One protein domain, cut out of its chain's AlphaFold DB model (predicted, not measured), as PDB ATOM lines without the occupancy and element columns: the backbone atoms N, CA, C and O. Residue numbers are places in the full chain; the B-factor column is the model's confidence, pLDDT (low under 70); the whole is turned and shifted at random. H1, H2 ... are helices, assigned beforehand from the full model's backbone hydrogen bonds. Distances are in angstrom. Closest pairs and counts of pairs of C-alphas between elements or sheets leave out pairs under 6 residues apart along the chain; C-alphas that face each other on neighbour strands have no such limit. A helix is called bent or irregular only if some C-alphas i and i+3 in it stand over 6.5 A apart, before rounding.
ATOM      1  N   PRO A 251      20.377   2.495  46.222       87.06
ATOM      2  CA  PRO A 251      19.232   1.854  45.573       87.06
ATOM      3  C   PRO A 251      19.624   0.920  44.422       87.06
ATOM      4  O   PRO A 251      18.933  -0.061  44.156       87.06
ATOM      5  N   LYS A 252      20.748   1.182  43.738       88.25
ATOM      6  CA  LYS A 252      21.263   0.296  42.681       88.25
ATOM      7  C   LYS A 252      21.794  -1.023  43.240       88.25
ATOM      8  O   LYS A 252      21.565  -2.060  42.621       88.25
ATOM      9  N   ILE A 253      22.482  -0.986  44.384       86.94
ATOM     10  CA  ILE A 253      22.999  -2.186  45.055       86.94
ATOM     11  C   ILE A 253      21.830  -2.993  45.607       86.94
ATOM     12  O   ILE A 253      21.725  -4.182  45.307       86.94
ATOM     13  N   SER A 254      20.908  -2.331  46.311       88.69
ATOM     14  CA  SER A 254      19.684  -2.944  46.835       88.69
ATOM     15  C   SER A 254      18.873  -3.624  45.728       88.69
ATOM     16  O   SER A 254      18.499  -4.788  45.857       88.69
ATOM     17  N   LEU A 255      18.660  -2.942  44.594       88.88
ATOM     18  CA  LEU A 255      17.953  -3.513  43.446       88.88
ATOM     19  C   LEU A 255      18.710  -4.694  42.825       88.88
ATOM     20  O   LEU A 255      18.084  -5.677  42.435       88.88
ATOM     21  N   GLY A 256      20.036  -4.602  42.707       90.06
ATOM     22  CA  GLY A 256      20.865  -5.688  42.186       90.06
ATOM     23  C   GLY A 256      20.767  -6.945  43.048       90.06
ATOM     24  O   GLY A 256      20.515  -8.028  42.523       90.06
ATOM     25  N   PHE A 257      20.883  -6.784  44.366       88.50
ATOM     26  CA  PHE A 257      20.759  -7.880  45.322       88.50
ATOM     27  C   PHE A 257      19.347  -8.476  45.341       88.50
ATOM     28  O   PHE A 257      19.186  -9.693  45.295       88.50
ATOM     29  N   TRP A 258      18.312  -7.630  45.309       91.00
ATOM     30  CA  TRP A 258      16.933  -8.097  45.177       91.00
ATOM     31  C   TRP A 258      16.734  -8.925  43.902       91.00
ATOM     32  O   TRP A 258      16.134  -9.991  43.967       91.00
ATOM     33  N   LYS A 259      17.263  -8.481  42.750       92.19
ATOM     34  CA  LYS A 259      17.155  -9.236  41.488       92.19
ATOM     35  C   LYS A 259      17.850 -10.593  41.562       92.19
ATOM     36  O   LYS A 259      17.333 -11.558  41.008       92.19
ATOM     37  N   GLU A 260      19.001 -10.664  42.226       92.12
ATOM     38  CA  GLU A 260      19.737 -11.912  42.450       92.12
ATOM     39  C   GLU A 260      18.902 -12.913  43.263       92.12
ATOM     40  O   GLU A 260      18.695 -14.041  42.810       92.12
ATOM     41  N   LEU A 261      18.350 -12.481  44.402       91.88
ATOM     42  CA  LEU A 261      17.471 -13.312  45.233       91.88
ATOM     43  C   LEU A 261      16.187 -13.705  44.496       91.88
ATOM     44  O   LEU A 261      15.817 -14.875  44.474       91.88
ATOM     45  N   ALA A 262      15.543 -12.753  43.821       94.62
ATOM     46  CA  ALA A 262      14.318 -12.988  43.067       94.62
ATOM     47  C   ALA A 262      14.516 -14.021  41.947       94.62
ATOM     48  O   ALA A 262      13.643 -14.857  41.694       94.62
ATOM     49  N   LEU A 263      15.669 -13.986  41.272       95.12
ATOM     50  CA  LEU A 263      16.038 -14.989  40.278       95.12
ATOM     51  C   LEU A 263      16.214 -16.363  40.924       95.12
ATOM     52  O   LEU A 263      15.678 -17.341  40.402       95.12
ATOM     53  N   ALA A 264      16.942 -16.432  42.040       93.81
ATOM     54  CA  ALA A 264      17.178 -17.668  42.774       93.81
ATOM     55  C   ALA A 264      15.860 -18.316  43.236       93.81
ATOM     56  O   ALA A 264      15.643 -19.496  42.968       93.81
ATOM     57  N   GLU A 265      14.934 -17.537  43.801       94.25
ATOM     58  CA  GLU A 265      13.591 -17.998  44.190       94.25
ATOM     59  C   GLU A 265      12.774 -18.509  42.995       94.25
ATOM     60  O   GLU A 265      12.083 -19.526  43.075       94.25
ATOM     61  N   CYS A 266      12.839 -17.827  41.846       95.94
ATOM     62  CA  CYS A 266      12.164 -18.297  40.635       95.94
ATOM     63  C   CYS A 266      12.742 -19.631  40.133       95.94
ATOM     64  O   CYS A 266      11.987 -20.484  39.659       95.94
ATOM     65  N   ILE A 267      14.063 -19.817  40.227       94.56
ATOM     66  CA  ILE A 267      14.749 -21.061  39.855       94.56
ATOM     67  C   ILE A 267      14.371 -22.194  40.814       94.56
ATOM     68  O   ILE A 267      14.018 -23.282  40.356       94.56
ATOM     69  N   GLU A 268      14.409 -21.940  42.121       93.31
ATOM     70  CA  GLU A 268      14.009 -22.899  43.151       93.31
ATOM     71  C   GLU A 268      12.568 -23.369  42.918       93.31
ATOM     72  O   GLU A 268      12.302 -24.573  42.808       93.31
ATOM     73  N   PHE A 269      11.643 -22.422  42.731       94.38
ATOM     74  CA  PHE A 269      10.244 -22.729  42.467       94.38
ATOM     75  C   PHE A 269      10.071 -23.547  41.182       94.38
ATOM     76  O   PHE A 269       9.356 -24.552  41.181       94.38
ATOM     77  N   LEU A 270      10.749 -23.173  40.091       94.25
ATOM     78  CA  LEU A 270      10.721 -23.930  38.837       94.25
ATOM     79  C   LEU A 270      11.192 -25.374  39.035       94.25
ATOM     80  O   LEU A 270      10.500 -26.297  38.608       94.25
ATOM     81  N   ASN A 271      12.322 -25.581  39.710       92.31
ATOM     82  CA  ASN A 271      12.849 -26.916  39.992       92.31
ATOM     83  C   ASN A 271      11.871 -27.746  40.827       92.31
ATOM     84  O   ASN A 271      11.605 -28.904  40.497       92.31
ATOM     85  N   CYS A 272      11.280 -27.143  41.861       91.69
ATOM     86  CA  CYS A 272      10.253 -27.778  42.679       91.69
ATOM     87  C   CYS A 272       9.053 -28.224  41.826       91.69
ATOM     88  O   CYS A 272       8.621 -29.378  41.904       91.69
ATOM     89  N   ARG A 273       8.553 -27.351  40.940       93.12
ATOM     90  CA  ARG A 273       7.429 -27.673  40.046       93.12
ATOM     91  C   ARG A 273       7.770 -28.756  39.027       93.12
ATOM     92  O   ARG A 273       6.952 -29.651  38.845       93.12
ATOM     93  N   MET A 274       8.945 -28.707  38.401       92.38
ATOM     94  CA  MET A 274       9.388 -29.721  37.433       92.38
ATOM     95  C   MET A 274       9.547 -31.095  38.091       92.38
ATOM     96  O   MET A 274       9.058 -32.095  37.565       92.38
ATOM     97  N   LYS A 275      10.145 -31.139  39.289       91.31
ATOM     98  CA  LYS A 275      10.288 -32.372  40.070       91.31
ATOM     99  C   LYS A 275       8.933 -32.957  40.467       91.31
ATOM    100  O   LYS A 275       8.754 -34.169  40.388       91.31
ATOM    101  N   ALA A 276       7.969 -32.113  40.842       90.00
ATOM    102  CA  ALA A 276       6.627 -32.550  41.233       90.00
ATOM    103  C   ALA A 276       5.859 -33.271  40.111       90.00
ATOM    104  O   ALA A 276       4.969 -34.065  40.402       90.00
ATOM    105  N   VAL A 277       6.205 -33.021  38.846       90.69
ATOM    106  CA  VAL A 277       5.614 -33.699  37.680       90.69
ATOM    107  C   VAL A 277       6.548 -34.741  37.048       90.69
ATOM    108  O   VAL A 277       6.268 -35.251  35.970       90.69
ATOM    109  N   GLY A 278       7.661 -35.074  37.712       87.81
ATOM    110  CA  GLY A 278       8.583 -36.129  37.283       87.81
ATOM    111  C   GLY A 278       9.550 -35.746  36.158       87.81
ATOM    112  O   GLY A 278      10.232 -36.622  35.629       87.81
ATOM    113  N   PHE A 279       9.657 -34.464  35.794       86.94
ATOM    114  CA  PHE A 279      10.654 -34.022  34.821       86.94
ATOM    115  C   PHE A 279      12.015 -33.803  35.484       86.94
ATOM    116  O   PHE A 279      12.141 -33.070  36.465       86.94
ATOM    117  N   ASN A 280      13.059 -34.381  34.887       81.81
ATOM    118  CA  ASN A 280      14.437 -34.075  35.245       81.81
ATOM    119  C   ASN A 280      14.904 -32.841  34.457       81.81
ATOM    120  O   ASN A 280      15.307 -32.945  33.298       81.81
ATOM    121  N   PHE A 281      14.780 -31.662  35.064       83.38
ATOM    122  CA  PHE A 281      15.154 -30.387  34.457       83.38
ATOM    123  C   PHE A 281      16.349 -29.783  35.183       83.38
ATOM    124  O   PHE A 281      16.364 -29.730  36.409       83.38
ATOM    125  N   ASN A 282      17.324 -29.293  34.417       84.06
ATOM    126  CA  ASN A 282      18.469 -28.573  34.956       84.06
ATOM    127  C   ASN A 282      18.512 -27.154  34.359       84.06
ATOM    128  O   ASN A 282      18.814 -27.009  33.167       84.06
ATOM    129  N   PRO A 283      18.168 -26.107  35.132       85.88
ATOM    130  CA  PRO A 283      18.219 -24.722  34.679       85.88
ATOM    131  C   PRO A 283      19.615 -24.343  34.178       85.88
ATOM    132  O   PRO A 283      20.608 -24.453  34.889       85.88
ATOM    133  N   GLY A 284      19.693 -23.874  32.933       89.25
ATOM    134  CA  GLY A 284      20.935 -23.393  32.330       89.25
ATOM    135  C   GLY A 284      20.901 -21.894  32.043       89.25
ATOM    136  O   GLY A 284      19.930 -21.196  32.335       89.25
ATOM    137  N   LYS A 285      21.936 -21.399  31.353       91.62
ATOM    138  CA  LYS A 285      22.065 -19.977  30.970       91.62
ATOM    139  C   LYS A 285      20.807 -19.413  30.299       91.62
ATOM    140  O   LYS A 285      20.404 -18.293  30.597       91.62
ATOM    141  N   LYS A 286      20.167 -20.190  29.416       92.69
ATOM    142  CA  LYS A 286      18.938 -19.778  28.718       92.69
ATOM    143  C   LYS A 286      17.776 -19.557  29.691       92.69
ATOM    144  O   LYS A 286      17.088 -18.549  29.574       92.69
ATOM    145  N   THR A 287      17.583 -20.460  30.650       93.31
ATOM    146  CA  THR A 287      16.548 -20.337  31.685       93.31
ATOM    147  C   THR A 287      16.766 -19.072  32.508       93.31
ATOM    148  O   THR A 287      15.845 -18.271  32.655       93.31
ATOM    149  N   ASN A 288      18.005 -18.838  32.946       93.06
ATOM    150  CA  ASN A 288      18.354 -17.662  33.744       93.06
ATOM    151  C   ASN A 288      18.116 -16.358  32.970       93.06
ATOM    152  O   ASN A 288      17.603 -15.398  33.533       93.06
ATOM    153  N   LEU A 289      18.442 -16.316  31.672       94.56
ATOM    154  CA  LEU A 289      18.168 -15.151  30.820       94.56
ATOM    155  C   LEU A 289      16.668 -14.865  30.686       94.56
ATOM    156  O   LEU A 289      16.263 -13.707  30.764       94.56
ATOM    157  N   VAL A 290      15.844 -15.902  30.506       95.12
ATOM    158  CA  VAL A 290      14.384 -15.748  30.412       95.12
ATOM    159  C   VAL A 290      13.813 -15.220  31.727       95.12
ATOM    160  O   VAL A 290      13.099 -14.221  31.709       95.12
ATOM    161  N   LEU A 291      14.160 -15.837  32.860       95.50
ATOM    162  CA  LEU A 291      13.678 -15.406  34.175       95.50
ATOM    163  C   LEU A 291      14.137 -13.981  34.514       95.50
ATOM    164  O   LEU A 291      13.323 -13.174  34.948       95.50
ATOM    165  N   ASN A 292      15.392 -13.626  34.225       93.94
ATOM    166  CA  ASN A 292      15.881 -12.255  34.395       93.94
ATOM    167  C   ASN A 292      15.114 -11.241  33.540       93.94
ATOM    168  O   ASN A 292      14.826 -10.138  33.999       93.94
ATOM    169  N   ASN A 293      14.773 -11.597  32.299       95.00
ATOM    170  CA  ASN A 293      13.972 -10.722  31.449       95.00
ATOM    171  C   ASN A 293      12.548 -10.546  32.007       95.00
ATOM    172  O   ASN A 293      12.011  -9.438  32.017       95.00
ATOM    173  N   LEU A 294      11.952 -11.617  32.543       95.56
ATOM    174  CA  LEU A 294      10.655 -11.541  33.216       95.56
ATOM    175  C   LEU A 294      10.713 -10.657  34.469       95.56
ATOM    176  O   LEU A 294       9.834  -9.820  34.644       95.56
ATOM    177  N   LEU A 295      11.765 -10.761  35.285       95.69
ATOM    178  CA  LEU A 295      11.957  -9.943  36.494       95.69
ATOM    179  C   LEU A 295      12.083  -8.438  36.220       95.69
ATOM    180  O   LEU A 295      11.932  -7.634  37.136       95.69
ATOM    181  N   ASN A 296      12.335  -8.027  34.975       92.56
ATOM    182  CA  ASN A 296      12.290  -6.611  34.605       92.56
ATOM    183  C   ASN A 296      10.859  -6.067  34.478       92.56
ATOM    184  O   ASN A 296      10.682  -4.854  34.484       92.56
ATOM    185  N   ASN A 297       9.858  -6.942  34.336       93.69
ATOM    186  CA  ASN A 297       8.484  -6.566  33.995       93.69
ATOM    187  C   ASN A 297       7.428  -7.142  34.953       93.69
ATOM    188  O   ASN A 297       6.305  -6.645  34.988       93.69
ATOM    189  N   PHE A 298       7.765  -8.186  35.712       94.56
ATOM    190  CA  PHE A 298       6.830  -8.943  36.539       94.56
ATOM    191  C   PHE A 298       7.361  -9.139  37.958       94.56
ATOM    192  O   PHE A 298       8.566  -9.265  38.177       94.56
ATOM    193  N   SER A 299       6.442  -9.222  38.922       93.94
ATOM    194  CA  SER A 299       6.769  -9.629  40.289       93.94
ATOM    195  C   SER A 299       7.068 -11.128  40.369       93.94
ATOM    196  O   SER A 299       6.611 -11.917  39.538       93.94
ATOM    197  N   ILE A 300       7.774 -11.542  41.423       95.44
ATOM    198  CA  ILE A 300       8.095 -12.953  41.693       95.44
ATOM    199  C   ILE A 300       6.823 -13.813  41.682       95.44
ATOM    200  O   ILE A 300       6.762 -14.821  40.985       95.44
ATOM    201  N   GLY A 301       5.752 -13.363  42.346       94.75
ATOM    202  CA  GLY A 301       4.473 -14.082  42.372       94.75
ATOM    203  C   GLY A 301       3.807 -14.226  40.995       94.75
ATOM    204  O   GLY A 301       3.203 -15.260  40.703       94.75
ATOM    205  N   GLN A 302       3.944 -13.230  40.113       96.81
ATOM    206  CA  GLN A 302       3.462 -13.332  38.729       96.81
ATOM    207  C   GLN A 302       4.283 -14.353  37.932       96.81
ATOM    208  O   GLN A 302       3.713 -15.168  37.209       96.81
ATOM    209  N   ILE A 303       5.606 -14.360  38.106       96.88
ATOM    210  CA  ILE A 303       6.496 -15.330  37.457       96.88
ATOM    211  C   ILE A 303       6.212 -16.747  37.962       96.88
ATOM    212  O   ILE A 303       6.068 -17.662  37.153       96.88
ATOM    213  N   TRP A 304       6.033 -16.939  39.270       96.44
ATOM    214  CA  TRP A 304       5.612 -18.220  39.842       96.44
ATOM    215  C   TRP A 304       4.295 -18.705  39.242       96.44
ATOM    216  O   TRP A 304       4.167 -19.881  38.900       96.44
ATOM    217  N   ARG A 305       3.322 -17.807  39.033       95.69
ATOM    218  CA  ARG A 305       2.067 -18.170  38.369       95.69
ATOM    219  C   ARG A 305       2.289 -18.615  36.921       95.69
ATOM    220  O   ARG A 305       1.691 -19.611  36.516       95.69
ATOM    221  N   LEU A 306       3.142 -17.924  36.163       95.06
ATOM    222  CA  LEU A 306       3.503 -18.316  34.794       95.06
ATOM    223  C   LEU A 306       4.179 -19.691  34.762       95.06
ATOM    224  O   LEU A 306       3.800 -20.536  33.951       95.06
ATOM    225  N   ILE A 307       5.129 -19.934  35.670       94.75
ATOM    226  CA  ILE A 307       5.801 -21.230  35.831       94.75
ATOM    227  C   ILE A 307       4.769 -22.319  36.131       94.75
ATOM    228  O   ILE A 307       4.718 -23.330  35.435       94.75
ATOM    229  N   TYR A 308       3.917 -22.100  37.133       93.38
ATOM    230  CA  TYR A 308       2.906 -23.066  37.556       93.38
ATOM    231  C   TYR A 308       1.971 -23.460  36.409       93.38
ATOM    232  O   TYR A 308       1.783 -24.649  36.157       93.38
ATOM    233  N   ILE A 309       1.424 -22.467  35.699       93.06
ATOM    234  CA  ILE A 309       0.545 -22.678  34.545       93.06
ATOM    235  C   ILE A 309       1.273 -23.481  33.461       93.06
ATOM    236  O   ILE A 309       0.746 -24.479  32.979       93.06
ATOM    237  N   SER A 310       2.489 -23.065  33.104       90.56
ATOM    238  CA  SER A 310       3.247 -23.675  32.006       90.56
ATOM    239  C   SER A 310       3.596 -25.137  32.290       90.56
ATOM    240  O   SER A 310       3.469 -25.980  31.410       90.56
ATOM    241  N   VAL A 311       3.991 -25.453  33.529       89.31
ATOM    242  CA  VAL A 311       4.304 -26.830  33.937       89.31
ATOM    243  C   VAL A 311       3.038 -27.686  34.010       89.31
ATOM    244  O   VAL A 311       3.062 -28.830  33.575       89.31
ATOM    245  N   ALA A 312       1.926 -27.148  34.521       85.94
ATOM    246  CA  ALA A 312       0.667 -27.890  34.618       85.94
ATOM    247  C   ALA A 312       0.099 -28.267  33.239       85.94
ATOM    248  O   ALA A 312      -0.352 -29.395  33.060       85.94
ATOM    249  N   TYR A 313       0.154 -27.354  32.264       82.12
ATOM    250  CA  TYR A 313      -0.297 -27.630  30.898       82.12
ATOM    251  C   TYR A 313       0.636 -28.564  30.120       82.12
ATOM    252  O   TYR A 313       0.179 -29.217  29.196       82.12
ATOM    253  N   ALA A 314       1.918 -28.667  30.480       76.62
ATOM    254  CA  ALA A 314       2.856 -29.571  29.804       76.62
ATOM    255  C   ALA A 314       2.620 -31.065  30.112       76.62
ATOM    256  O   ALA A 314       3.218 -31.921  29.468       76.62
ATOM    257  N   VAL A 315       1.795 -31.370  31.119       68.62
ATOM    258  CA  VAL A 315       1.452 -32.736  31.562       68.62
ATOM    259  C   VAL A 315       0.049 -33.152  31.082       68.62
ATOM    260  O   VAL A 315      -0.347 -34.299  31.281       68.62
TER     261      VAL A 315
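Overview. This is residues 251 to 315 of the 316 residues of an uncharacterized protein of Gardnerella vaginalis (UniProt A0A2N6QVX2). One long helix, H1, makes the longest axis, and two shorter helices pack on it: H2 crosses it at a steep tilt, and H3 runs side by side with a part of it, the same way. The first eight printed residues, 251 to 258, are the free end of H1 and stick out beyond the rest; after the far end of H1 the backbone folds back through residues 277 to 284 to reach H2, and a tight turn then leads into H3. The centres of the three helices make a triangle. The printed part has 65 residues with three named helices, in the order H1, H2, H3, and no named strand, and its class is all helix. It is compact, with a radius of gyration of the C-alphas of 12.2 A, and its C-alphas span 41 by 20 by 16 A, against 29 by 20 by 16 A for the body without the free residues 251 to 258 of H1.

Arrangement. Start at the first printed residue with H1, residues 251 to 276, whose residues 251 to 258 stand free. Go on to H2, residues 285 to 295, which touches H1; of H1, residues 259 to 267 alone touch H2. The closest C-alphas of the two are those of Leu 263 and Asn 292, 6.5 A apart. Their lines stand at a steep tilt of 61 degrees, and they run opposite ways, with their centres 10.1 A apart. Next look at H3, residues 300 to 313, which touches H1 residues 262 to 274 alone. Here the closest C-alphas are those of Leu 270 and Ile 307, 6.4 A apart. H1 and H3 run the same way at a shallow tilt of 21 degrees, with their centres 13.6 A apart. H2 and H3 only just touch, with 3 pairs of C-alphas within 8 A, and of H3 residue 303 alone touches H2. Their closest C-alphas are those of Leu 294 and Ile 303, 7.0 A apart, and the two helices run opposite ways at a steep tilt of 55 degrees. Of the three touching pairs one is at a shallow tilt, and the helix packing is mostly crossed, but only just. Look at the backbone O and N atoms within H1, H2 and H3: every O i to N i+4 pair is within hydrogen-bond range.

Along the chain. Find C-alpha 251 of Pro 251 at (19.232, 1.854, 45.573); from there H1 runs for 26 residues to C-alpha 276 at (6.627, -32.550, 41.233), 36.9 A from first to last C-alpha. Then find H2 at C-alpha 285 of Lys 285, and read its 11 residues to Leu 295, a length of 15.3 A. H3 begins at Ile 300, takes 14 residues and 20.1 A, and ends at C-alpha 313 of Tyr 313, at (-0.297, -27.630, 30.898). No helix here is bent or irregular.

Size, cuts and confidence. Compare the two ends of the printed part: the C-alphas of Pro 251 and Val 315 are the two farthest apart, at 41.3 A. Without residues 251 to 258 the body has 57 residues, spans 29 by 20 by 16 A and has a radius of gyration of 10.7 A. The printed part has no cut. The link from H1 to H2 has 8 residues and is short, and the link from H2 to H3 has 4 residues and is tight. In the B-factor column of this model the mean pLDDT of the printed part is 91.3, and one residue, 315, is under 70.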